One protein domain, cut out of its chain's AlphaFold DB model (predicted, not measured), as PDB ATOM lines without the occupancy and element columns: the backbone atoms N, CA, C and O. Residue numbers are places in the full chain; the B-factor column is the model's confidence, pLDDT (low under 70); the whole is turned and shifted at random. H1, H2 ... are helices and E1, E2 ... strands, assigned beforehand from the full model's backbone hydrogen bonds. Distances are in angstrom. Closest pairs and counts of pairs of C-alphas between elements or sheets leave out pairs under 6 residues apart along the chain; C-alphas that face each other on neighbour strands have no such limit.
ATOM      1  N   LYS A   4     -36.228  32.259  -0.721       47.56
ATOM      2  CA  LYS A   4     -35.334  32.738  -1.783       47.56
ATOM      3  C   LYS A   4     -35.271  31.795  -2.993       47.56
ATOM      4  O   LYS A   4     -35.280  32.263  -4.127       47.56
ATOM      5  N   GLU A   5     -35.220  30.481  -2.776       55.91
ATOM      6  CA  GLU A   5     -35.174  29.505  -3.875       55.91
ATOM      7  C   GLU A   5     -36.514  29.435  -4.611       55.91
ATOM      8  O   GLU A   5     -36.532  29.328  -5.832       55.91
ATOM      9  N   GLU A   6     -37.626  29.572  -3.888       61.41
ATOM     10  CA  GLU A   6     -38.976  29.566  -4.461       61.41
ATOM     11  C   GLU A   6     -39.235  30.813  -5.313       61.41
ATOM     12  O   GLU A   6     -39.761  30.695  -6.419       61.41
ATOM     13  N   VAL A   7     -38.800  31.995  -4.862       52.31
ATOM     14  CA  VAL A   7     -38.928  33.244  -5.630       52.31
ATOM     15  C   VAL A   7     -38.028  33.226  -6.866       52.31
ATOM     16  O   VAL A   7     -38.491  33.527  -7.966       52.31
ATOM     17  N   LEU A   8     -36.764  32.810  -6.733       57.84
ATOM     18  CA  LEU A   8     -35.839  32.729  -7.870       57.84
ATOM     19  C   LEU A   8     -36.276  31.680  -8.899       57.84
ATOM     20  O   LEU A   8     -36.209  31.937 -10.102       57.84
ATOM     21  N   ALA A   9     -36.759  30.522  -8.443       64.94
ATOM     22  CA  ALA A   9     -37.321  29.504  -9.321       64.94
ATOM     23  C   ALA A   9     -38.590  30.011 -10.015       64.94
ATOM     24  O   ALA A   9     -38.738  29.804 -11.217       64.94
ATOM     25  N   SER A  10     -39.458  30.732  -9.298       66.00
ATOM     26  CA  SER A  10     -40.662  31.340  -9.872       66.00
ATOM     27  C   SER A  10     -40.315  32.377 -10.939       66.00
ATOM     28  O   SER A  10     -40.911  32.371 -12.010       66.00
ATOM     29  N   PHE A  11     -39.300  33.213 -10.709       64.81
ATOM     30  CA  PHE A  11     -38.870  34.227 -11.674       64.81
ATOM     31  C   PHE A  11     -38.174  33.621 -12.903       64.81
ATOM     32  O   PHE A  11     -38.369  34.079 -14.029       64.81
ATOM     33  N   ALA A  12     -37.380  32.563 -12.715       69.88
ATOM     34  CA  ALA A  12     -36.775  31.827 -13.824       69.88
ATOM     35  C   ALA A  12     -37.836  31.110 -14.675       69.88
ATOM     36  O   ALA A  12     -37.781  31.172 -15.903       69.88
ATOM     37  N   LEU A  13     -38.830  30.489 -14.029       68.38
ATOM     38  CA  LEU A  13     -39.970  29.867 -14.699       68.38
ATOM     39  C   LEU A  13     -40.785  30.912 -15.474       68.38
ATOM     40  O   LEU A  13     -41.106  30.694 -16.639       68.38
ATOM     41  N   LEU A  14     -41.031  32.077 -14.863       62.50
ATOM     42  CA  LEU A  14     -41.725  33.201 -15.490       62.50
ATOM     43  C   LEU A  14     -41.041  33.631 -16.792       62.50
ATOM     44  O   LEU A  14     -41.700  33.784 -17.816       62.50
ATOM     45  N   LYS A  15     -39.710  33.774 -16.773       63.88
ATOM     46  CA  LYS A  15     -38.925  34.154 -17.957       63.88
ATOM     47  C   LYS A  15     -39.005  33.130 -19.090       63.88
ATOM     48  O   LYS A  15     -38.994  33.532 -20.250       63.88
ATOM     49  N   GLU A  16     -39.060  31.837 -18.786       66.75
ATOM     50  CA  GLU A  16     -39.195  30.789 -19.808       66.75
ATOM     51  C   GLU A  16     -40.631  30.685 -20.344       66.75
ATOM     52  O   GLU A  16     -40.823  30.565 -21.554       66.75
ATOM     53  N   GLU A  17     -41.648  30.814 -19.487       60.62
ATOM     54  CA  GLU A  17     -43.050  30.855 -19.923       60.62
ATOM     55  C   GLU A  17     -43.324  32.047 -20.850       60.62
ATOM     56  O   GLU A  17     -43.991  31.892 -21.876       60.62
ATOM     57  N   LEU A  18     -42.752  33.214 -20.539       54.41
ATOM     58  CA  LEU A  18     -42.864  34.433 -21.346       54.41
ATOM     59  C   LEU A  18     -42.309  34.274 -22.768       54.41
ATOM     60  O   LEU A  18     -42.830  34.880 -23.696       54.41
ATOM     61  N   LYS A  19     -41.301  33.418 -22.981       59.00
ATOM     62  CA  LYS A  19     -40.721  33.185 -24.318       59.00
ATOM     63  C   LYS A  19     -41.631  32.399 -25.266       59.00
ATOM     64  O   LYS A  19     -41.335  32.330 -26.456       59.00
ATOM     65  N   THR A  20     -42.678  31.748 -24.758       52.84
ATOM     66  CA  THR A  20     -43.415  30.710 -25.504       52.84
ATOM     67  C   THR A  20     -44.885  31.032 -25.768       52.84
ATOM     68  O   THR A  20     -45.558  30.243 -26.431       52.84
ATOM     69  N   LYS A  21     -45.403  32.173 -25.296       51.19
ATOM     70  CA  LYS A  21     -46.830  32.498 -25.420       51.19
ATOM     71  C   LYS A  21     -47.124  33.413 -26.608       51.19
ATOM     72  O   LYS A  21     -46.688  34.554 -26.652       51.19
ATOM     73  N   THR A  22     -47.905  32.886 -27.549       45.06
ATOM     74  CA  THR A  22     -48.581  33.623 -28.624       45.06
ATOM     75  C   THR A  22     -49.911  34.207 -28.129       45.06
ATOM     76  O   THR A  22     -50.591  33.592 -27.309       45.06
ATOM     77  N   GLU A  23     -50.261  35.379 -28.658       50.06
ATOM     78  CA  GLU A  23     -51.197  36.414 -28.171       50.06
ATOM     79  C   GLU A  23     -52.675  36.048 -27.891       50.06
ATOM     80  O   GLU A  23     -53.434  36.928 -27.489       50.06
ATOM     81  N   ASP A  24     -53.134  34.804 -28.036       43.12
ATOM     82  CA  ASP A  24     -54.588  34.552 -28.110       43.12
ATOM     83  C   ASP A  24     -55.342  34.436 -26.768       43.12
ATOM     84  O   ASP A  24     -56.569  34.495 -26.757       43.12
ATOM     85  N   GLU A  25     -54.666  34.373 -25.617       44.09
ATOM     86  CA  GLU A  25     -55.326  34.464 -24.303       44.09
ATOM     87  C   GLU A  25     -54.432  35.202 -23.304       44.09
ATOM     88  O   GLU A  25     -53.538  34.638 -22.672       44.09
ATOM     89  N   ASN A  26     -54.683  36.501 -23.156       48.12
ATOM     90  CA  ASN A  26     -54.023  37.408 -22.224       48.12
ATOM     91  C   ASN A  26     -54.264  36.982 -20.747       48.12
ATOM     92  O   ASN A  26     -55.025  37.605 -20.012       48.12
ATOM     93  N   MET A  27     -53.593  35.923 -20.295       57.81
ATOM     94  CA  MET A  27     -53.544  35.382 -18.923       57.81
ATOM     95  C   MET A  27     -52.089  35.312 -18.415       57.81
ATOM     96  O   MET A  27     -51.774  34.514 -17.532       57.81
ATOM     97  N   GLY A  28     -51.170  36.066 -19.025       64.00
ATOM     98  CA  GLY A  28     -49.769  36.197 -18.614       64.00
ATOM     99  C   GLY A  28     -49.510  37.443 -17.757       64.00
ATOM    100  O   GLY A  28     -50.399  38.300 -17.659       64.00
ATOM    101  N   PRO A  29     -48.314  37.547 -17.149       76.19
ATOM    102  CA  PRO A  29     -47.868  38.783 -16.507       76.19
ATOM    103  C   PRO A  29     -47.824  39.932 -17.539       76.19
ATOM    104  O   PRO A  29     -47.753  39.666 -18.742       76.19
ATOM    105  N   PRO A  30     -47.873  41.199 -17.106       88.12
ATOM    106  CA  PRO A  30     -47.739  42.334 -18.015       88.12
ATOM    107  C   PRO A  30     -46.363  42.368 -18.685       88.12
ATOM    108  O   PRO A  30     -45.351  42.121 -18.033       88.12
ATOM    109  N   GLU A  31     -46.317  42.738 -19.966       91.75
ATOM    110  CA  GLU A  31     -45.056  43.125 -20.615       91.75
ATOM    111  C   GLU A  31     -44.646  44.542 -20.211       91.75
ATOM    112  O   GLU A  31     -43.482  44.783 -19.912       91.75
ATOM    113  N   LEU A  32     -45.620  45.452 -20.153       95.19
ATOM    114  CA  LEU A  32     -45.481  46.831 -19.699       95.19
ATOM    115  C   LEU A  32     -46.603  47.162 -18.719       95.19
ATOM    116  O   LEU A  32     -47.727  46.674 -18.859       95.19
ATOM    117  N   ILE A  33     -46.284  48.004 -17.746       95.88
ATOM    118  CA  ILE A  33     -47.209  48.556 -16.761       95.88
ATOM    119  C   ILE A  33     -47.074  50.071 -16.830       95.88
ATOM    120  O   ILE A  33     -45.968  50.601 -16.694       95.88
ATOM    121  N   ARG A  34     -48.194  50.762 -17.043       97.25
ATOM    122  CA  ARG A  34     -48.271  52.200 -16.789       97.25
ATOM    123  C   ARG A  34     -48.374  52.419 -15.285       97.25
ATOM    124  O   ARG A  34     -49.117  51.701 -14.628       97.25
ATOM    125  N   ILE A  35     -47.672  53.412 -14.763       96.62
ATOM    126  CA  ILE A  35     -47.853  53.918 -13.405       96.62
ATOM    127  C   ILE A  35     -48.181  55.400 -13.546       96.62
ATOM    128  O   ILE A  35     -47.390  56.142 -14.132       96.62
ATOM    129  N   GLU A  36     -49.364  55.802 -13.085       96.56
ATOM    130  CA  GLU A  36     -49.762  57.209 -13.110       96.56
ATOM    131  C   GLU A  36     -49.138  57.952 -11.935       96.56
ATOM    132  O   GLU A  36     -49.051  57.424 -10.826       96.56
ATOM    133  N   HIS A  37     -48.664  59.164 -12.198       96.31
ATOM    134  CA  HIS A  37     -48.082  60.001 -11.164       96.31
ATOM    135  C   HIS A  37     -49.199  60.568 -10.286       96.31
ATOM    136  O   HIS A  37     -50.121  61.224 -10.779       96.31
ATOM    137  N   ASP A  38     -49.080  60.381  -8.976       94.12
ATOM    138  CA  ASP A  38     -50.032  60.874  -7.983       94.12
ATOM    139  C   ASP A  38     -49.325  61.545  -6.800       94.12
ATOM    140  O   ASP A  38     -48.119  61.747  -6.817       94.12
ATOM    141  N   ASP A  39     -50.079  61.961  -5.784       92.38
ATOM    142  CA  ASP A  39     -49.555  62.551  -4.548       92.38
ATOM    143  C   ASP A  39     -49.506  61.548  -3.377       92.38
ATOM    144  O   ASP A  39     -49.475  61.951  -2.210       92.38
ATOM    145  N   TYR A  40     -49.498  60.240  -3.678       89.81
ATOM    146  CA  TYR A  40     -49.494  59.149  -2.705       89.81
ATOM    147  C   TYR A  40     -48.294  58.196  -2.876       89.81
ATOM    148  O   TYR A  40     -47.172  58.563  -2.528       89.81
ATOM    149  N   HIS A  41     -48.479  56.948  -3.327       89.56
ATOM    150  CA  HIS A  41     -47.365  55.994  -3.459       89.56
ATOM    151  C   HIS A  41     -46.573  56.165  -4.759       89.56
ATOM    152  O   HIS A  41     -45.414  55.745  -4.808       89.56
ATOM    153  N   ALA A  42     -47.141  56.840  -5.760       93.81
ATOM    154  CA  ALA A  42     -46.474  57.195  -7.008       93.81
ATOM    155  C   ALA A  42     -46.008  58.668  -7.035       93.81
ATOM    156  O   ALA A  42     -45.816  59.231  -8.107       93.81
ATOM    157  N   GLU A  43     -45.756  59.280  -5.872       95.62
ATOM    158  CA  GLU A  43     -45.281  60.674  -5.748       95.62
ATOM    159  C   GLU A  43     -43.915  60.920  -6.408       95.62
ATOM    160  O   GLU A  43     -43.615  62.013  -6.881       95.62
ATOM    161  N   TYR A  44     -43.050  59.905  -6.440       97.25
ATOM    162  CA  TYR A  44     -41.675  60.046  -6.917       97.25
ATOM    163  C   TYR A  44     -41.430  59.193  -8.160       97.25
ATOM    164  O   TYR A  44     -40.603  58.276  -8.158       97.25
ATOM    165  N   ILE A  45     -42.151  59.523  -9.230       97.88
ATOM    166  CA  ILE A  45     -41.983  58.928 -10.561       97.88
ATOM    167  C   ILE A  45     -41.880  60.002 -11.644       97.88
ATOM    168  O   ILE A  45     -42.362  61.118 -11.465       97.88
ATOM    169  N   GLY A  46     -41.262  59.672 -12.774       98.31
ATOM    170  CA  GLY A  46     -41.222  60.565 -13.932       98.31
ATOM    171  C   GLY A  46     -39.981  60.368 -14.775       98.31
ATOM    172  O   GLY A  46     -39.510  59.241 -14.934       98.31
ATOM    173  N   ARG A  47     -39.414  61.460 -15.296       98.44
ATOM    174  CA  ARG A  47     -38.187  61.440 -16.102       98.44
ATOM    175  C   ARG A  47     -37.050  62.242 -15.506       98.44
ATOM    176  O   ARG A  47     -37.241  63.285 -14.895       98.44
ATOM    177  N   THR A  48     -35.834  61.755 -15.714       98.06
ATOM    178  CA  THR A  48     -34.601  62.470 -15.380       98.06
ATOM    179  C   THR A  48     -34.274  63.509 -16.451       98.06
ATOM    180  O   THR A  48     -34.703  63.394 -17.600       98.06
ATOM    181  N   ALA A  49     -33.388  64.461 -16.143       96.31
ATOM    182  CA  ALA A  49     -32.881  65.414 -17.139       96.31
ATOM    183  C   ALA A  49     -32.127  64.762 -18.321       96.31
ATOM    184  O   ALA A  49     -31.851  65.428 -19.321       96.31
ATOM    185  N   THR A  50     -31.763  63.478 -18.221       93.88
ATOM    186  CA  THR A  50     -31.148  62.708 -19.314       93.88
ATOM    187  C   THR A  50     -32.165  61.899 -20.124       93.88
ATOM    188  O   THR A  50     -31.759  61.186 -21.038       93.88
ATOM    189  N   GLY A  51     -33.459  61.989 -19.800       96.44
ATOM    190  CA  GLY A  51     -34.559  61.334 -20.511       96.44
ATOM    191  C   GLY A  51     -34.927  59.933 -20.016       96.44
ATOM    192  O   GLY A  51     -35.889  59.362 -20.523       96.44
ATOM    193  N   LEU A  52     -34.214  59.384 -19.023       98.38
ATOM    194  CA  LEU A  52     -34.562  58.084 -18.438       98.38
ATOM    195  C   LEU A  52     -35.829  58.214 -17.597       98.38
ATOM    196  O   LEU A  52     -35.994  59.209 -16.898       98.38
ATOM    197  N   GLN A  53     -36.679  57.194 -17.615       98.75
ATOM    198  CA  GLN A  53     -37.780  57.098 -16.660       98.75
ATOM    199  C   GLN A  53     -37.216  56.709 -15.288       98.75
ATOM    200  O   GLN A  53     -36.224  55.978 -15.213       98.75
ATOM    201  N   PHE A  54     -37.828  57.163 -14.199       98.62
ATOM    202  CA  PHE A  54     -37.455  56.764 -12.849       98.62
ATOM    203  C   PHE A  54     -38.669  56.350 -12.023       98.62
ATOM    204  O   PHE A  54     -39.745  56.933 -12.136       98.62
ATOM    205  N   PHE A  55     -38.463  55.350 -11.168       98.00
ATOM    206  CA  PHE A  55     -39.431  54.880 -10.184       98.00
ATOM    207  C   PHE A  55     -38.762  54.858  -8.814       98.00
ATOM    208  O   PHE A  55     -37.731  54.201  -8.637       98.00
ATOM    209  N   PHE A  56     -39.334  55.582  -7.854       95.88
ATOM    210  CA  PHE A  56     -38.762  55.745  -6.523       95.88
ATOM    211  C   PHE A  56     -39.761  55.330  -5.416       95.88
ATOM    212  O   PHE A  56     -40.150  56.160  -4.588       95.88
ATOM    213  N   PRO A  57     -40.211  54.059  -5.393       91.44
ATOM    214  CA  PRO A  57     -41.228  53.611  -4.450       91.44
ATOM    215  C   PRO A  57     -40.683  53.511  -3.019       91.44
ATOM    216  O   PRO A  57     -39.490  53.256  -2.816       91.44
ATOM    217  N   PRO A  58     -41.552  53.639  -2.001       82.31
ATOM    218  CA  PRO A  58     -41.221  53.169  -0.667       82.31
ATOM    219  C   PRO A  58     -41.139  51.640  -0.680       82.31
ATOM    220  O   PRO A  58     -42.040  50.968  -1.169       82.31
ATOM    221  N   ILE A  59     -40.072  51.083  -0.117       85.88
ATOM    222  CA  ILE A  59     -39.897  49.636  -0.014       85.88
ATOM    223  C   ILE A  59     -39.560  49.304   1.435       85.88
ATOM    224  O   ILE A  59     -38.603  49.833   2.002       85.88
ATOM    225  N   PHE A  60     -40.356  48.428   2.046       85.81
ATOM    226  CA  PHE A  60     -40.173  48.032   3.437       85.81
ATOM    227  C   PHE A  60     -40.513  46.563   3.657       85.81
ATOM    228  O   PHE A  60     -41.387  45.982   3.024       85.81
ATOM    229  N   GLY A  61     -39.818  45.947   4.602       84.62
ATOM    230  CA  GLY A  61     -40.024  44.558   4.981       84.62
ATOM    231  C   GLY A  61     -39.495  44.334   6.383       84.62
ATOM    232  O   GLY A  61     -39.996  44.896   7.357       84.62
ATOM    233  N   LYS A  62     -38.439  43.527   6.507       87.06
ATOM    234  CA  LYS A  62     -37.692  43.454   7.773       87.06
ATOM    235  C   LYS A  62     -36.961  44.766   8.062       87.06
ATOM    236  O   LYS A  62     -36.826  45.144   9.227       87.06
ATOM    237  N   HIS A  63     -36.477  45.410   7.006       91.81
ATOM    238  CA  HIS A  63     -35.776  46.686   7.018       91.81
ATOM    239  C   HIS A  63     -36.560  47.726   6.209       91.81
ATOM    240  O   HIS A  63     -37.490  47.390   5.472       91.81
ATOM    241  N   GLU A  64     -36.191  48.986   6.386       93.19
ATOM    242  CA  GLU A  64     -36.664  50.124   5.606       93.19
ATOM    243  C   GLU A  64     -35.645  50.441   4.519       93.19
ATOM    244  O   GLU A  64     -34.451  50.542   4.809       93.19
ATOM    245  N   TYR A  65     -36.103  50.648   3.288       94.00
ATOM    246  CA  TYR A  65     -35.223  50.935   2.164       94.00
ATOM    247  C   TYR A  65     -35.607  52.227   1.453       94.00
ATOM    248  O   TYR A  65     -36.769  52.633   1.400       94.00
ATOM    249  N   ILE A  66     -34.603  52.855   0.850       93.81
ATOM    250  CA  ILE A  66     -34.782  53.880  -0.178       93.81
ATOM    251  C   ILE A  66     -34.284  53.304  -1.490       93.81
ATOM    252  O   ILE A  66     -33.108  52.960  -1.607       93.81
ATOM    253  N   THR A  67     -35.177  53.203  -2.471       95.88
ATOM    254  CA  THR A  67     -34.895  52.523  -3.737       95.88
ATOM    255  C   THR A  67     -35.235  53.392  -4.930       95.88
ATOM    256  O   THR A  67     -36.384  53.771  -5.102       95.88
ATOM    257  N   LEU A  68     -34.256  53.653  -5.783       97.81
ATOM    258  CA  LEU A  68     -34.422  54.347  -7.048       97.81
ATOM    259  C   LEU A  68     -34.103  53.381  -8.182       97.81
ATOM    260  O   LEU A  68     -33.015  52.808  -8.222       97.81
ATOM    261  N   PHE A  69     -35.022  53.256  -9.125       98.50
ATOM    262  CA  PHE A  69     -34.858  52.454 -10.328       98.50
ATOM    263  C   PHE A  69     -34.950  53.360 -11.550       98.50
ATOM    264  O   PHE A  69     -35.855  54.189 -11.627       98.50
ATOM    265  N   LEU A  70     -34.012  53.223 -12.487       98.62
ATOM    266  CA  LEU A  70     -33.989  53.970 -13.741       98.62
ATOM    267  C   LEU A  70     -34.262  53.034 -14.909       98.62
ATOM    268  O   LEU A  70     -33.707  51.933 -14.964       98.62
ATOM    269  N   PHE A  71     -35.055  53.503 -15.864       98.69
ATOM    270  CA  PHE A  71     -35.479  52.739 -17.028       98.69
ATOM    271  C   PHE A  71     -35.228  53.525 -18.310       98.69
ATOM    272  O   PHE A  71     -35.288  54.758 -18.329       98.69
ATOM    273  N   ASN A  72     -34.948  52.810 -19.393       98.19
ATOM    274  CA  ASN A  72     -34.922  53.408 -20.725       98.19
ATOM    275  C   ASN A  72     -36.356  53.677 -21.239       98.19
ATOM    276  O   ASN A  72     -37.349  53.421 -20.552       98.19
ATOM    277  N   ASP A  73     -36.468  54.190 -22.464       97.31
ATOM    278  CA  ASP A  73     -37.764  54.464 -23.100       97.31
ATOM    279  C   ASP A  73     -38.580  53.200 -23.401       97.31
ATOM    280  O   ASP A  73     -39.805  53.266 -23.459       97.31
ATOM    281  N   ASP A  74     -37.922  52.045 -23.535       97.44
ATOM    282  CA  ASP A  74     -38.582  50.750 -23.722       97.44
ATOM    283  C   ASP A  74     -39.092  50.154 -22.395       97.44
ATOM    284  O   ASP A  74     -39.682  49.073 -22.384       97.44
ATOM    285  N   GLY A  75     -38.854  50.831 -21.264       97.75
ATOM    286  CA  GLY A  75     -39.240  50.378 -19.931       97.75
ATOM    287  C   GLY A  75     -38.306  49.326 -19.324       97.75
ATOM    288  O   GLY A  75     -38.637  48.754 -18.288       97.75
ATOM    289  N   ASP A  76     -37.152  49.043 -19.934       97.88
ATOM    290  CA  ASP A  76     -36.141  48.147 -19.369       97.88
ATOM    291  C   ASP A  76     -35.367  48.838 -18.245       97.88
ATOM    292  O   ASP A  76     -34.895  49.965 -18.406       97.88
ATOM    293  N   LEU A  77     -35.174  48.132 -17.127       98.06
ATOM    294  CA  LEU A  77     -34.323  48.589 -16.029       98.06
ATOM    295  C   LEU A  77     -32.869  48.734 -16.508       98.06
ATOM    296  O   LEU A  77     -32.275  47.771 -16.996       98.06
ATOM    297  N   VAL A  78     -32.280  49.915 -16.307       97.94
ATOM    298  CA  VAL A  78     -30.881  50.214 -16.663       97.94
ATOM    299  C   VAL A  78     -29.980  50.452 -15.452       97.94
ATOM    300  O   VAL A  78     -28.794  50.134 -15.507       97.94
ATOM    301  N   GLU A  79     -30.521  50.983 -14.353       97.38
ATOM    302  CA  GLU A  79     -29.775  51.256 -13.119       97.38
ATOM    303  C   GLU A  79     -30.695  51.122 -11.901       97.38
ATOM    304  O   GLU A  79     -31.887  51.415 -11.967       97.38
ATOM    305  N   SER A  80     -30.126  50.705 -10.770       97.44
ATOM    306  CA  SER A  80     -30.799  50.700  -9.472       97.44
ATOM    307  C   SER A  80     -29.877  51.257  -8.392       97.44
ATOM    308  O   SER A  80     -28.707  50.871  -8.327       97.44
ATOM    309  N   ARG A  81     -30.407  52.100  -7.505       97.19
ATOM    310  CA  ARG A  81     -29.742  52.570  -6.283       97.19
ATOM    311  C   ARG A  81     -30.598  52.198  -5.085       97.19
ATOM    312  O   ARG A  81     -31.789  52.485  -5.074       97.19
ATOM    313  N   ILE A  82     -29.996  51.547  -4.098       96.25
ATOM    314  CA  ILE A  82     -30.690  51.021  -2.921       96.25
ATOM    315  C   ILE A  82     -29.872  51.403  -1.690       96.25
ATOM    316  O   ILE A  82     -28.669  51.151  -1.654       96.25
ATOM    317  N   GLU A  83     -30.520  52.017  -0.704       95.62
ATOM    318  CA  GLU A  83     -29.958  52.287   0.619       95.62
ATOM    319  C   GLU A  83     -30.787  51.551   1.675       95.62
ATOM    320  O   GLU A  83     -32.005  51.727   1.748       95.62
ATOM    321  N   ASP A  84     -30.111  50.764   2.515       94.88
ATOM    322  CA  ASP A  84     -30.697  50.131   3.699       94.88
ATOM    323  C   ASP A  84     -30.664  51.102   4.890       94.88
ATOM    324  O   ASP A  84     -29.606  51.562   5.332       94.88
ATOM    325  N   LEU A  85     -31.841  51.424   5.418       94.44
ATOM    326  CA  LEU A  85     -32.019  52.306   6.571       94.44
ATOM    327  C   LEU A  85     -32.141  51.535   7.892       94.44
ATOM    328  O   LEU A  85     -32.282  52.148   8.954       94.44
ATOM    329  N   GLY A  86     -32.025  50.210   7.842       93.81
ATOM    330  CA  GLY A  86     -32.087  49.303   8.971       93.81
ATOM    331  C   GLY A  86     -33.519  48.939   9.373       93.81
ATOM    332  O   GLY A  86     -34.486  49.246   8.672       93.81
ATOM    333  N   PRO A  87     -33.690  48.261  10.520       94.19
ATOM    334  CA  PRO A  87     -35.000  47.833  10.993       94.19
ATOM    335  C   PRO A  87     -35.887  49.019  11.388       94.19
ATOM    336  O   PRO A  87     -35.407  50.047  11.870       94.19
ATOM    337  N   ARG A  88     -37.213  48.827  11.307       89.75
ATOM    338  CA  ARG A  88     -38.230  49.838  11.671       89.75
ATOM    339  C   ARG A  88     -38.011  50.469  13.051       89.75
ATOM    340  O   ARG A  88     -38.326  51.633  13.260       89.75
ATOM    341  N   THR A  89     -37.469  49.713  14.007       93.25
ATOM    342  CA  THR A  89     -37.203  50.183  15.378       93.25
ATOM    343  C   THR A  89     -36.096  51.233  15.470       93.25
ATOM    344  O   THR A  89     -36.051  51.964  16.457       93.25
ATOM    345  N   THR A  90     -35.213  51.308  14.475       93.75
ATOM    346  CA  THR A  90     -34.117  52.286  14.392       93.75
ATOM    347  C   THR A  90     -34.244  53.206  13.181       93.75
ATOM    348  O   THR A  90     -33.313  53.954  12.895       93.75
ATOM    349  N   PHE A  91     -35.367  53.135  12.462       93.19
ATOM    350  CA  PHE A  91     -35.609  53.932  11.269       93.19
ATOM    351  C   PHE A  91     -35.633  55.426  11.599       93.19
ATOM    352  O   PHE A  91     -36.355  55.870  12.494       93.19
ATOM    353  N   ASP A  92     -34.853  56.189  10.838       94.12
ATOM    354  CA  ASP A  92     -34.788  57.643  10.925       94.12
ATOM    355  C   ASP A  92     -35.455  58.264   9.680       94.12
ATOM    356  O   ASP A  92     -34.866  58.239   8.591       94.12
ATOM    357  N   PRO A  93     -36.675  58.823   9.813       91.75
ATOM    358  CA  PRO A  93     -37.387  59.422   8.690       91.75
ATOM    359  C   PRO A  93     -36.688  60.667   8.129       91.75
ATOM    360  O   PRO A  93     -36.809  60.938   6.936       91.75
ATOM    361  N   GLU A  94     -35.925  61.406   8.939       95.31
ATOM    362  CA  GLU A  94     -35.191  62.588   8.472       95.31
ATOM    363  C   GLU A  94     -33.968  62.176   7.651       95.31
ATOM    364  O   GLU A  94     -33.706  62.751   6.592       95.31
ATOM    365  N   LYS A  95     -33.259  61.117   8.074       94.00
ATOM    366  CA  LYS A  95     -32.203  60.501   7.251       94.00
ATOM    367  C   LYS A  95     -32.778  60.028   5.916       94.00
ATOM    368  O   LYS A  95     -32.194  60.307   4.870       94.00
ATOM    369  N   ALA A  96     -33.920  59.341   5.951       93.44
ATOM    370  CA  ALA A  96     -34.590  58.846   4.755       93.44
ATOM    371  C   ALA A  96     -34.913  59.995   3.781       93.44
ATOM    372  O   ALA A  96     -34.524  59.978   2.611       93.44
ATOM    373  N   ARG A  97     -35.557  61.048   4.289       94.31
ATOM    374  CA  ARG A  97     -35.884  62.241   3.508       94.31
ATOM    375  C   ARG A  97     -34.640  62.895   2.908       94.31
ATOM    376  O   ARG A  97     -34.610  63.145   1.711       94.31
ATOM    377  N   SER A  98     -33.587  63.093   3.702       96.38
ATOM    378  CA  SER A  98     -32.353  63.732   3.230       96.38
ATOM    379  C   SER A  98     -31.677  62.966   2.088       96.38
ATOM    380  O   SER A  98     -31.138  63.592   1.174       96.38
ATOM    381  N   ILE A  99     -31.698  61.630   2.119       96.12
ATOM    382  CA  ILE A  99     -31.134  60.805   1.041       96.12
ATOM    383  C   ILE A  99     -31.975  60.937  -0.230       96.12
ATOM    384  O   ILE A  99     -31.414  61.121  -1.310       96.12
ATOM    385  N   ARG A 100     -33.306  60.898  -0.099       95.56
ATOM    386  CA  ARG A 100     -34.228  61.071  -1.227       95.56
ATOM    387  C   ARG A 100     -34.071  62.441  -1.879       95.56
ATOM    388  O   ARG A 100     -33.869  62.500  -3.087       95.56
ATOM    389  N   ASP A 101     -34.082  63.509  -1.083       96.56
ATOM    390  CA  ASP A 101     -33.924  64.888  -1.556       96.56
ATOM    391  C   ASP A 101     -32.614  65.050  -2.339       96.56
ATOM    392  O   ASP A 101     -32.601  65.616  -3.432       96.56
ATOM    393  N   LYS A 102     -31.520  64.465  -1.831       97.75
ATOM    394  CA  LYS A 102     -30.228  64.463  -2.522       97.75
ATOM    395  C   LYS A 102     -30.295  63.745  -3.875       97.75
ATOM    396  O   LYS A 102     -29.771  64.255  -4.860       97.75
ATOM    397  N   TRP A 103     -30.903  62.559  -3.942       97.69
ATOM    398  CA  TRP A 103     -31.004  61.822  -5.205       97.69
ATOM    399  C   TRP A 103     -31.912  62.544  -6.205       97.69
ATOM    400  O   TRP A 103     -31.572  62.613  -7.383       97.69
ATOM    401  N   LEU A 104     -33.013  63.153  -5.756       97.38
ATOM    402  CA  LEU A 104     -33.873  63.976  -6.612       97.38
ATOM    403  C   LEU A 104     -33.121  65.200  -7.160       97.38
ATOM    404  O   LEU A 104     -33.234  65.505  -8.346       97.38
ATOM    405  N   GLU A 105     -32.298  65.866  -6.346       97.38
ATOM    406  CA  GLU A 105     -31.459  66.981  -6.806       97.38
ATOM    407  C   GLU A 105     -30.466  66.544  -7.902       97.38
ATOM    408  O   GLU A 105     -30.254  67.268  -8.879       97.38
ATOM    409  N   GLU A 106     -29.891  65.342  -7.779       96.50
ATOM    410  CA  GLU A 106     -29.009  64.758  -8.796       96.50
ATOM    411  C   GLU A 106     -29.755  64.442 -10.105       96.50
ATOM    412  O   GLU A 106     -29.229  64.716 -11.188       96.50
ATOM    413  N   LEU A 107     -30.973  63.889 -10.020       96.44
ATOM    414  CA  LEU A 107     -31.778  63.491 -11.184       96.44
ATOM    415  C   LEU A 107     -32.349  64.679 -11.959       96.44
ATOM    416  O   LEU A 107     -32.513  64.579 -13.180       96.44
ATOM    417  N   LYS A 108     -32.655  65.778 -11.252       96.56
ATOM    418  CA  LYS A 108     -33.399  66.938 -11.770       96.56
ATOM    419  C   LYS A 108     -34.688  66.494 -12.480       96.56
ATOM    420  O   LYS A 108     -34.776  66.631 -13.701       96.56
ATOM    421  N   PRO A 109     -35.631  65.892 -11.737       97.19
ATOM    422  CA  PRO A 109     -36.755  65.195 -12.329       97.19
ATOM    423  C   PRO A 109     -37.808  66.142 -12.902       97.19
ATOM    424  O   PRO A 109     -38.063  67.219 -12.360       97.19
ATOM    425  N   GLU A 110     -38.473  65.672 -13.949       98.12
ATOM    426  CA  GLU A 110     -39.816  66.092 -14.332       98.12
ATOM    427  C   GLU A 110     -40.776  64.985 -13.889       98.12
ATOM    428  O   GLU A 110     -40.607  63.830 -14.277       98.12
ATOM    429  N   PHE A 111     -41.727  65.319 -13.018       98.12
ATOM    430  CA  PHE A 111     -42.686  64.358 -12.481       98.12
ATOM    431  C   PHE A 111     -43.821  64.119 -13.480       98.12
ATOM    432  O   PHE A 111     -44.500  65.065 -13.883       98.12
ATOM    433  N   GLU A 112     -44.001  62.865 -13.887       97.69
ATOM    434  CA  GLU A 112     -44.989  62.442 -14.880       97.69
ATOM    435  C   GLU A 112     -45.215  60.926 -14.824       97.69
ATOM    436  O   GLU A 112     -44.458  60.201 -14.181       97.69
ATOM    437  N   ASP A 113     -46.241  60.443 -15.521       98.12
ATOM    438  CA  ASP A 113     -46.499  59.011 -15.663       98.12
ATOM    439  C   ASP A 113     -45.311  58.287 -16.308       98.12
ATOM    440  O   ASP A 113     -44.643  58.811 -17.204       98.12
ATOM    441  N   ILE A 114     -45.110  57.029 -15.922       98.25
ATOM    442  CA  ILE A 114     -44.094  56.160 -16.521       98.25
ATOM    443  C   ILE A 114     -44.725  54.888 -17.078       98.25
ATOM    444  O   ILE A 114     -45.798  54.455 -16.655       98.25
ATOM    445  N   VAL A 115     -44.037  54.262 -18.027       98.25
ATOM    446  CA  VAL A 115     -44.384  52.956 -18.586       98.25
ATOM    447  C   VAL A 115     -43.144  52.075 -18.527       98.25
ATOM    448  O   VAL A 115     -42.163  52.309 -19.236       98.25
ATOM    449  N   ILE A 116     -43.180  51.072 -17.653       97.94
ATOM    450  CA  ILE A 116     -42.021  50.232 -17.337       97.94
ATOM    451  C   ILE A 116     -42.347  48.750 -17.477       97.94
ATOM    452  O   ILE A 116     -43.497  48.330 -17.334       97.94
ATOM    453  N   LYS A 117     -41.324  47.935 -17.733       97.12
ATOM    454  CA  LYS A 117     -41.439  46.479 -17.656       97.12
ATOM    455  C   LYS A 117     -41.356  46.035 -16.197       97.12
ATOM    456  O   LYS A 117     -40.639  46.661 -15.410       97.12
ATOM    457  N   PRO A 118     -42.007  44.925 -15.821       95.94
ATOM    458  CA  PRO A 118     -41.739  44.307 -14.533       95.94
ATOM    459  C   PRO A 118     -40.258  43.948 -14.387       95.94
ATOM    460  O   PRO A 118     -39.605  43.513 -15.339       95.94
ATOM    461  N   PHE A 119     -39.724  44.114 -13.184       96.06
ATOM    462  CA  PHE A 119     -38.295  43.979 -12.920       96.06
ATOM    463  C   PHE A 119     -38.049  43.479 -11.499       96.06
ATOM    464  O   PHE A 119     -38.901  43.589 -10.620       96.06
ATOM    465  N   ALA A 120     -36.856  42.933 -11.275       94.88
ATOM    466  CA  ALA A 120     -36.430  42.488  -9.959       94.88
ATOM    467  C   ALA A 120     -34.914  42.663  -9.809       94.88
ATOM    468  O   ALA A 120     -34.151  42.317 -10.716       94.88
ATOM    469  N   VAL A 121     -34.490  43.172  -8.656       94.31
ATOM    470  CA  VAL A 121     -33.094  43.375  -8.256       94.31
ATOM    471  C   VAL A 121     -32.865  42.638  -6.941       94.31
ATOM    472  O   VAL A 121     -33.663  42.773  -6.019       94.31
ATOM    473  N   GLU A 122     -31.795  41.848  -6.841       92.81
ATOM    474  CA  GLU A 122     -31.385  41.259  -5.561       92.81
ATOM    475  C   GLU A 122     -30.517  42.260  -4.788       92.81
ATOM    476  O   GLU A 122     -29.509  42.739  -5.311       92.81
ATOM    477  N   TYR A 123     -30.873  42.534  -3.536       91.25
ATOM    478  CA  TYR A 123     -30.085  43.339  -2.607       91.25
ATOM    479  C   TYR A 123     -30.063  42.662  -1.233       91.25
ATOM    480  O   TYR A 123     -31.107  42.356  -0.669       91.25
ATOM    481  N   ASP A 124     -28.863  42.365  -0.726       89.12
ATOM    482  CA  ASP A 124     -28.625  41.647   0.541       89.12
ATOM    483  C   ASP A 124     -29.482  40.372   0.737       89.12
ATOM    484  O   ASP A 124     -29.955  40.038   1.822       89.12
ATOM    485  N   GLY A 125     -29.702  39.629  -0.352       86.44
ATOM    486  CA  GLY A 125     -30.495  38.398  -0.343       86.44
ATOM    487  C   GLY A 125     -32.015  38.593  -0.360       86.44
ATOM    488  O   GLY A 125     -32.731  37.590  -0.300       86.44
ATOM    489  N   GLU A 126     -32.502  39.827  -0.481       87.50
ATOM    490  CA  GLU A 126     -33.908  40.185  -0.670       87.50
ATOM    491  C   GLU A 126     -34.157  40.648  -2.116       87.50
ATOM    492  O   GLU A 126     -33.322  41.322  -2.721       87.50
ATOM    493  N   MET A 127     -35.289  40.249  -2.700       91.69
ATOM    494  CA  MET A 127     -35.680  40.673  -4.047       91.69
ATOM    495  C   MET A 127     -36.526  41.939  -3.954       91.69
ATOM    496  O   MET A 127     -37.541  41.944  -3.262       91.69
ATOM    497  N   MET A 128     -36.122  42.979  -4.679       93.50
ATOM    498  CA  MET A 128     -36.788  44.277  -4.713       93.50
ATOM    499  C   MET A 128     -37.229  44.626  -6.131       93.50
ATOM    500  O   MET A 128     -36.488  44.383  -7.087       93.50
ATOM    501  N   GLY A 129     -38.407  45.224  -6.278       95.56
ATOM    502  CA  GLY A 129     -38.896  45.720  -7.565       95.56
ATOM    503  C   GLY A 129     -40.383  45.484  -7.779       95.56
ATOM    504  O   GLY A 129     -41.104  45.154  -6.845       95.56
ATOM    505  N   LEU A 130     -40.828  45.650  -9.023       96.00
ATOM    506  CA  LEU A 130     -42.205  45.408  -9.447       96.00
ATOM    507  C   LEU A 130     -42.315  43.994 -10.029       96.00
ATOM    508  O   LEU A 130     -42.005  43.763 -11.200       96.00
ATOM    509  N   ILE A 131     -42.708  43.040  -9.186       94.12
ATOM    510  CA  ILE A 131     -42.618  41.605  -9.466       94.12
ATOM    511  C   ILE A 131     -44.010  41.050  -9.799       94.12
ATOM    512  O   ILE A 131     -44.921  41.165  -8.977       94.12
ATOM    513  N   PRO A 132     -44.205  40.421 -10.974       92.19
ATOM    514  CA  PRO A 132     -45.458  39.756 -11.297       92.19
ATOM    515  C   PRO A 132     -45.637  38.476 -10.479       92.19
ATOM    516  O   PRO A 132     -44.844  37.538 -10.588       92.19
ATOM    517  N   THR A 133     -46.732  38.413  -9.733       86.38
ATOM    518  CA  THR A 133     -47.180  37.264  -8.952       86.38
ATOM    519  C   THR A 133     -48.440  36.676  -9.589       86.38
ATOM    520  O   THR A 133     -49.388  37.386  -9.939       86.38
ATOM    521  N   LYS A 134     -48.462  35.350  -9.752       86.31
ATOM    522  CA  LYS A 134     -49.641  34.625 -10.235       86.31
ATOM    523  C   LYS A 134     -50.524  34.219  -9.060       86.31
ATOM    524  O   LYS A 134     -50.095  33.445  -8.210       86.31
ATOM    525  N   HIS A 135     -51.774  34.661  -9.080       82.56
ATOM    526  CA  HIS A 135     -52.850  34.144  -8.237       82.56
ATOM    527  C   HIS A 135     -53.710  33.152  -9.035       82.56
ATOM    528  O   HIS A 135     -53.563  33.042 -10.254       82.56
ATOM    529  N   ASP A 136     -54.610  32.426  -8.359       81.75
ATOM    530  CA  ASP A 136     -55.387  31.304  -8.920       81.75
ATOM    531  C   ASP A 136     -55.903  31.545 -10.350       81.75
ATOM    532  O   ASP A 136     -55.800  30.668 -11.215       81.75
ATOM    533  N   HIS A 137     -56.431  32.743 -10.617       79.56
ATOM    534  CA  HIS A 137     -57.059  33.085 -11.895       79.56
ATOM    535  C   HIS A 137     -56.594  34.412 -12.507       79.56
ATOM    536  O   HIS A 137     -57.129  34.816 -13.536       79.56
ATOM    537  N   TYR A 138     -55.627  35.105 -11.908       83.31
ATOM    538  CA  TYR A 138     -55.177  36.412 -12.390       83.31
ATOM    539  C   TYR A 138     -53.725  36.693 -12.000       83.31
ATOM    540  O   TYR A 138     -53.162  36.039 -11.125       83.31
ATOM    541  N   TRP A 139     -53.116  37.661 -12.680       89.56
ATOM    542  CA  TRP A 139     -51.798  38.185 -12.336       89.56
ATOM    543  C   TRP A 139     -51.943  39.514 -11.616       89.56
ATOM    544  O   TRP A 139     -52.836  40.296 -11.944       89.56
ATOM    545  N   VAL A 140     -51.021  39.763 -10.698       91.19
ATOM    546  CA  VAL A 140     -50.806  41.056 -10.052       91.19
ATOM    547  C   VAL A 140     -49.328  41.378 -10.180       91.19
ATOM    548  O   VAL A 140     -48.503  40.475 -10.082       91.19
ATOM    549  N   ALA A 141     -48.975  42.629 -10.435       94.12
ATOM    550  CA  ALA A 141     -47.598  43.085 -10.304       94.12
ATOM    551  C   ALA A 141     -47.468  43.869  -9.001       94.12
ATOM    552  O   ALA A 141     -48.149  44.873  -8.819       94.12
ATOM    553  N   GLU A 142     -46.631  43.389  -8.093       94.19
ATOM    554  CA  GLU A 142     -46.526  43.914  -6.732       94.19
ATOM    555  C   GLU A 142     -45.161  44.561  -6.513       94.19
ATOM    556  O   GLU A 142     -44.135  44.024  -6.940       94.19
ATOM    557  N   VAL A 143     -45.133  45.697  -5.819       95.31
ATOM    558  CA  VAL A 143     -43.882  46.300  -5.353       95.31
ATOM    559  C   VAL A 143     -43.391  45.543  -4.124       95.31
ATOM    560  O   VAL A 143     -43.973  45.627  -3.043       95.31
ATOM    561  N   HIS A 144     -42.303  44.802  -4.302       94.06
ATOM    562  CA  HIS A 144     -41.646  44.017  -3.263       94.06
ATOM    563  C   HIS A 144     -40.347  44.674  -2.785       94.06
ATOM    564  O   HIS A 144     -39.650  45.285  -3.599       94.06
ATOM    565  N   PRO A 145     -39.952  44.438  -1.520       90.38
ATOM    566  CA  PRO A 145     -40.786  43.952  -0.417       90.38
ATOM    567  C   PRO A 145     -41.829  44.980   0.054       90.38
ATOM    568  O   PRO A 145     -41.682  46.187  -0.139       90.38
ATOM    569  N   GLY A 146     -42.871  44.475   0.717       88.06
ATOM    570  CA  GLY A 146     -43.859  45.286   1.439       88.06
ATOM    571  C   GLY A 146     -45.234  45.337   0.785       88.06
ATOM    572  O   GLY A 146     -46.207  45.602   1.483       88.06
ATOM    573  N   ASN A 147     -45.321  45.020  -0.510       89.88
ATOM    574  CA  ASN A 147     -46.554  45.008  -1.299       89.88
ATOM    575  C   ASN A 147     -47.299  46.348  -1.226       89.88
ATOM    576  O   ASN A 147     -48.519  46.379  -1.147       89.88
ATOM    577  N   VAL A 148     -46.548  47.456  -1.242       89.00
ATOM    578  CA  VAL A 148     -47.091  48.820  -1.095       89.00
ATOM    579  C   VAL A 148     -47.972  49.260  -2.256       89.00
ATOM    580  O   VAL A 148     -48.773  50.176  -2.116       89.00
ATOM    581  N   MET A 149     -47.777  48.643  -3.417       94.56
ATOM    582  CA  MET A 149     -48.555  48.884  -4.621       94.56
ATOM    583  C   MET A 149     -48.753  47.547  -5.325       94.56
ATOM    584  O   MET A 149     -47.783  46.816  -5.557       94.56
ATOM    585  N   ALA A 150     -49.996  47.250  -5.677       94.44
ATOM    586  CA  ALA A 150     -50.396  46.084  -6.443       94.44
ATOM    587  C   ALA A 150     -51.168  46.529  -7.687       94.44
ATOM    588  O   ALA A 150     -52.270  47.064  -7.603       94.44
ATOM    589  N   PHE A 151     -50.592  46.287  -8.858       94.12
ATOM    590  CA  PHE A 151     -51.208  46.597 -10.141       94.12
ATOM    591  C   PHE A 151     -51.918  45.361 -10.667       94.12
ATOM    592  O   PHE A 151     -51.383  44.250 -10.618       94.12
ATOM    593  N   SER A 152     -53.104  45.558 -11.228       91.31
ATOM    594  CA  SER A 152     -53.852  44.511 -11.913       91.31
ATOM    595  C   SER A 152     -54.320  45.004 -13.277       91.31
ATOM    596  O   SER A 152     -54.069  46.138 -13.683       91.31
ATOM    597  N   LYS A 153     -54.963  44.123 -14.042       89.50
ATOM    598  CA  LYS A 153     -55.496  44.514 -15.344       89.50
ATOM    599  C   LYS A 153     -56.598  45.568 -15.199       89.50
ATOM    600  O   LYS A 153     -57.452  45.422 -14.329       89.50
ATOM    601  N   PRO A 154     -56.700  46.499 -16.157       91.31
ATOM    602  CA  PRO A 154     -55.860  46.628 -17.353       91.31
ATOM    603  C   PRO A 154     -54.539  47.376 -17.073       91.31
ATOM    604  O   PRO A 154     -54.519  48.406 -16.411       91.31
ATOM    605  N   TRP A 155     -53.430  46.849 -17.602       92.06
ATOM    606  CA  TRP A 155     -52.059  47.280 -17.272       92.06
ATOM    607  C   TRP A 155     -51.680  48.690 -17.752       92.06
ATOM    608  O   TRP A 155     -50.640  49.218 -17.370       92.06
ATOM    609  N   ASP A 156     -52.500  49.284 -18.613       91.00
ATOM    610  CA  ASP A 156     -52.291  50.581 -19.253       91.00
ATOM    611  C   ASP A 156     -53.015  51.738 -18.548       91.00
ATOM    612  O   ASP A 156     -52.889  52.878 -18.992       91.00
ATOM    613  N   ARG A 157     -53.759  51.468 -17.467       88.56
ATOM    614  CA  ARG A 157     -54.457  52.505 -16.689       88.56
ATOM    615  C   ARG A 157     -53.637  53.106 -15.562       88.56
ATOM    616  O   ARG A 157     -53.898  54.233 -15.192       88.56
ATOM    617  N   GLY A 158     -52.682  52.355 -15.022       84.19
ATOM    618  CA  GLY A 158     -51.899  52.768 -13.856       84.19
ATOM    619  C   GLY A 158     -52.657  52.845 -12.534       84.19
ATOM    620  O   GLY A 158     -52.081  53.307 -11.557       84.19
ATOM    621  N   ASP A 159     -53.882  52.312 -12.481       85.50
ATOM    622  CA  ASP A 159     -54.600  52.051 -11.233       85.50
ATOM    623  C   ASP A 159     -53.847  50.989 -10.401       85.50
ATOM    624  O   ASP A 159     -53.428  49.951 -10.931       85.50
ATOM    625  N   TYR A 160     -53.715  51.217  -9.091       91.19
ATOM    626  CA  TYR A 160     -53.119  50.264  -8.152       91.19
ATOM    627  C   TYR A 160     -53.886  50.193  -6.827       91.19
ATOM    628  O   TYR A 160     -54.504  51.164  -6.392       91.19
ATOM    629  N   ASP A 161     -53.808  49.029  -6.183       90.75
ATOM    630  CA  ASP A 161     -54.292  48.782  -4.826       90.75
ATOM    631  C   ASP A 161     -53.134  48.876  -3.812       90.75
ATOM    632  O   ASP A 161     -51.966  48.684  -4.172       90.75
ATOM    633  N   THR A 162     -53.462  49.151  -2.544       86.81
ATOM    634  CA  THR A 162     -52.514  49.343  -1.423       86.81
ATOM    635  C   THR A 162     -52.947  48.583  -0.182       86.81
ATOM    636  O   THR A 162     -54.175  48.598   0.081       86.81
TER     637      THR A 162
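This is residues 4 to 162 of the 162 residues of an uncharacterized protein of bacterium ADurb.Bin425 (UniProt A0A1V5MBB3). Two twisted sheets lie partly face to face with their strands crossed, and a helix covers the far side of each: H2 runs along the five-stranded sheet E2 E3 E4 E5 E6, and H1 slants over the three-stranded sheet E8 E9 E10. The short pair E1 and E7 sits at one end of the larger sheet, and residues 19 to 25 stick out as a free loop after H1. The printed part has 159 residues with two named helices and ten named strands, in the order H1 E1 E2 E3 E4 E5 E6 H2 E7 E8 E9 E10, and its class is mixed. The larger sheet is branched at E5, the smaller runs E8 E9 E10, and neighbours in both are antiparallel. The whole is compact, with a radius of gyration of the C-alphas of 15.7 A and spans of 49 by 33 by 25 A.

H1, residues 4 to 18, is on the sheet of E8, residues 121 to 123, E9, residues 126 to 134, and E10, residues 139 to 144, at a height over the sheet of 8.8 A. It lies over E9, slantwise to the strands at 50 degrees on the local plane; the closest C-alphas are those of Lys 4 and Glu 126, 7.7 A apart. E1, residues 33 to 35, is antiparallel to E7, residues 114 to 116, with N 33 and O 116 2.8 A apart. E2, residues 45 to 47, forms a hairpin with E3, residues 53 to 55, with N 54 and O 46 at 2.8 A. E3 runs on into E4, residues 58 to 60, at 39 degrees. Both lie on one side of E5, residues 63 to 71, and E6, residues 77 to 87, lies on the other side. Within hydrogen-bond range are N 71 of E5 and O 53 of E3, 2.8 A apart, N 65 of E5 and O 59 of E4, 2.9 A apart, and N 68 of E5 and O 81 of E6, 2.8 A apart. E4 E5 E6 and E8 E9 E10 are meanders, each strand the antiparallel neighbour of the one before. H2, residues 93 to 107, is on the branched sheet at a height over the sheet of 9.4 A, over E5 and along the strands at 10 degrees on the local plane; the C-alphas of Ile 66 and Ala 96, the closest of E5 and H2, are 7.0 A apart. E9 bends by 93 degrees at residue 129, pairing with E8 before it, N 121 and O 128 at 2.8 A, and with E10 from there on, N 133 and O 140 at 2.7 A. The two larger sheets form a sandwich, two sheets face to face, with strands at 65 degrees. In H1 and H2 every O i to N i+4 pair is within hydrogen-bond range.

H1 begins at C-alpha 4, (-35.334, 32.738, -1.783), and H1 and H2 are each 21.0 A long. E5 measures 24.8 A, E6 27.0 A, E9 19.2 A and E10 14.8 A. E10 ends at C-alpha 144, (-41.646, 44.017, -3.263).

The C-alphas farthest apart, those of Asp 24 and Thr 90, are 50.4 A apart. The printed part has no cut, and the link from H1 to E1 is long, with 14 residues. Residues 4 to 28 are under 70 in pLDDT.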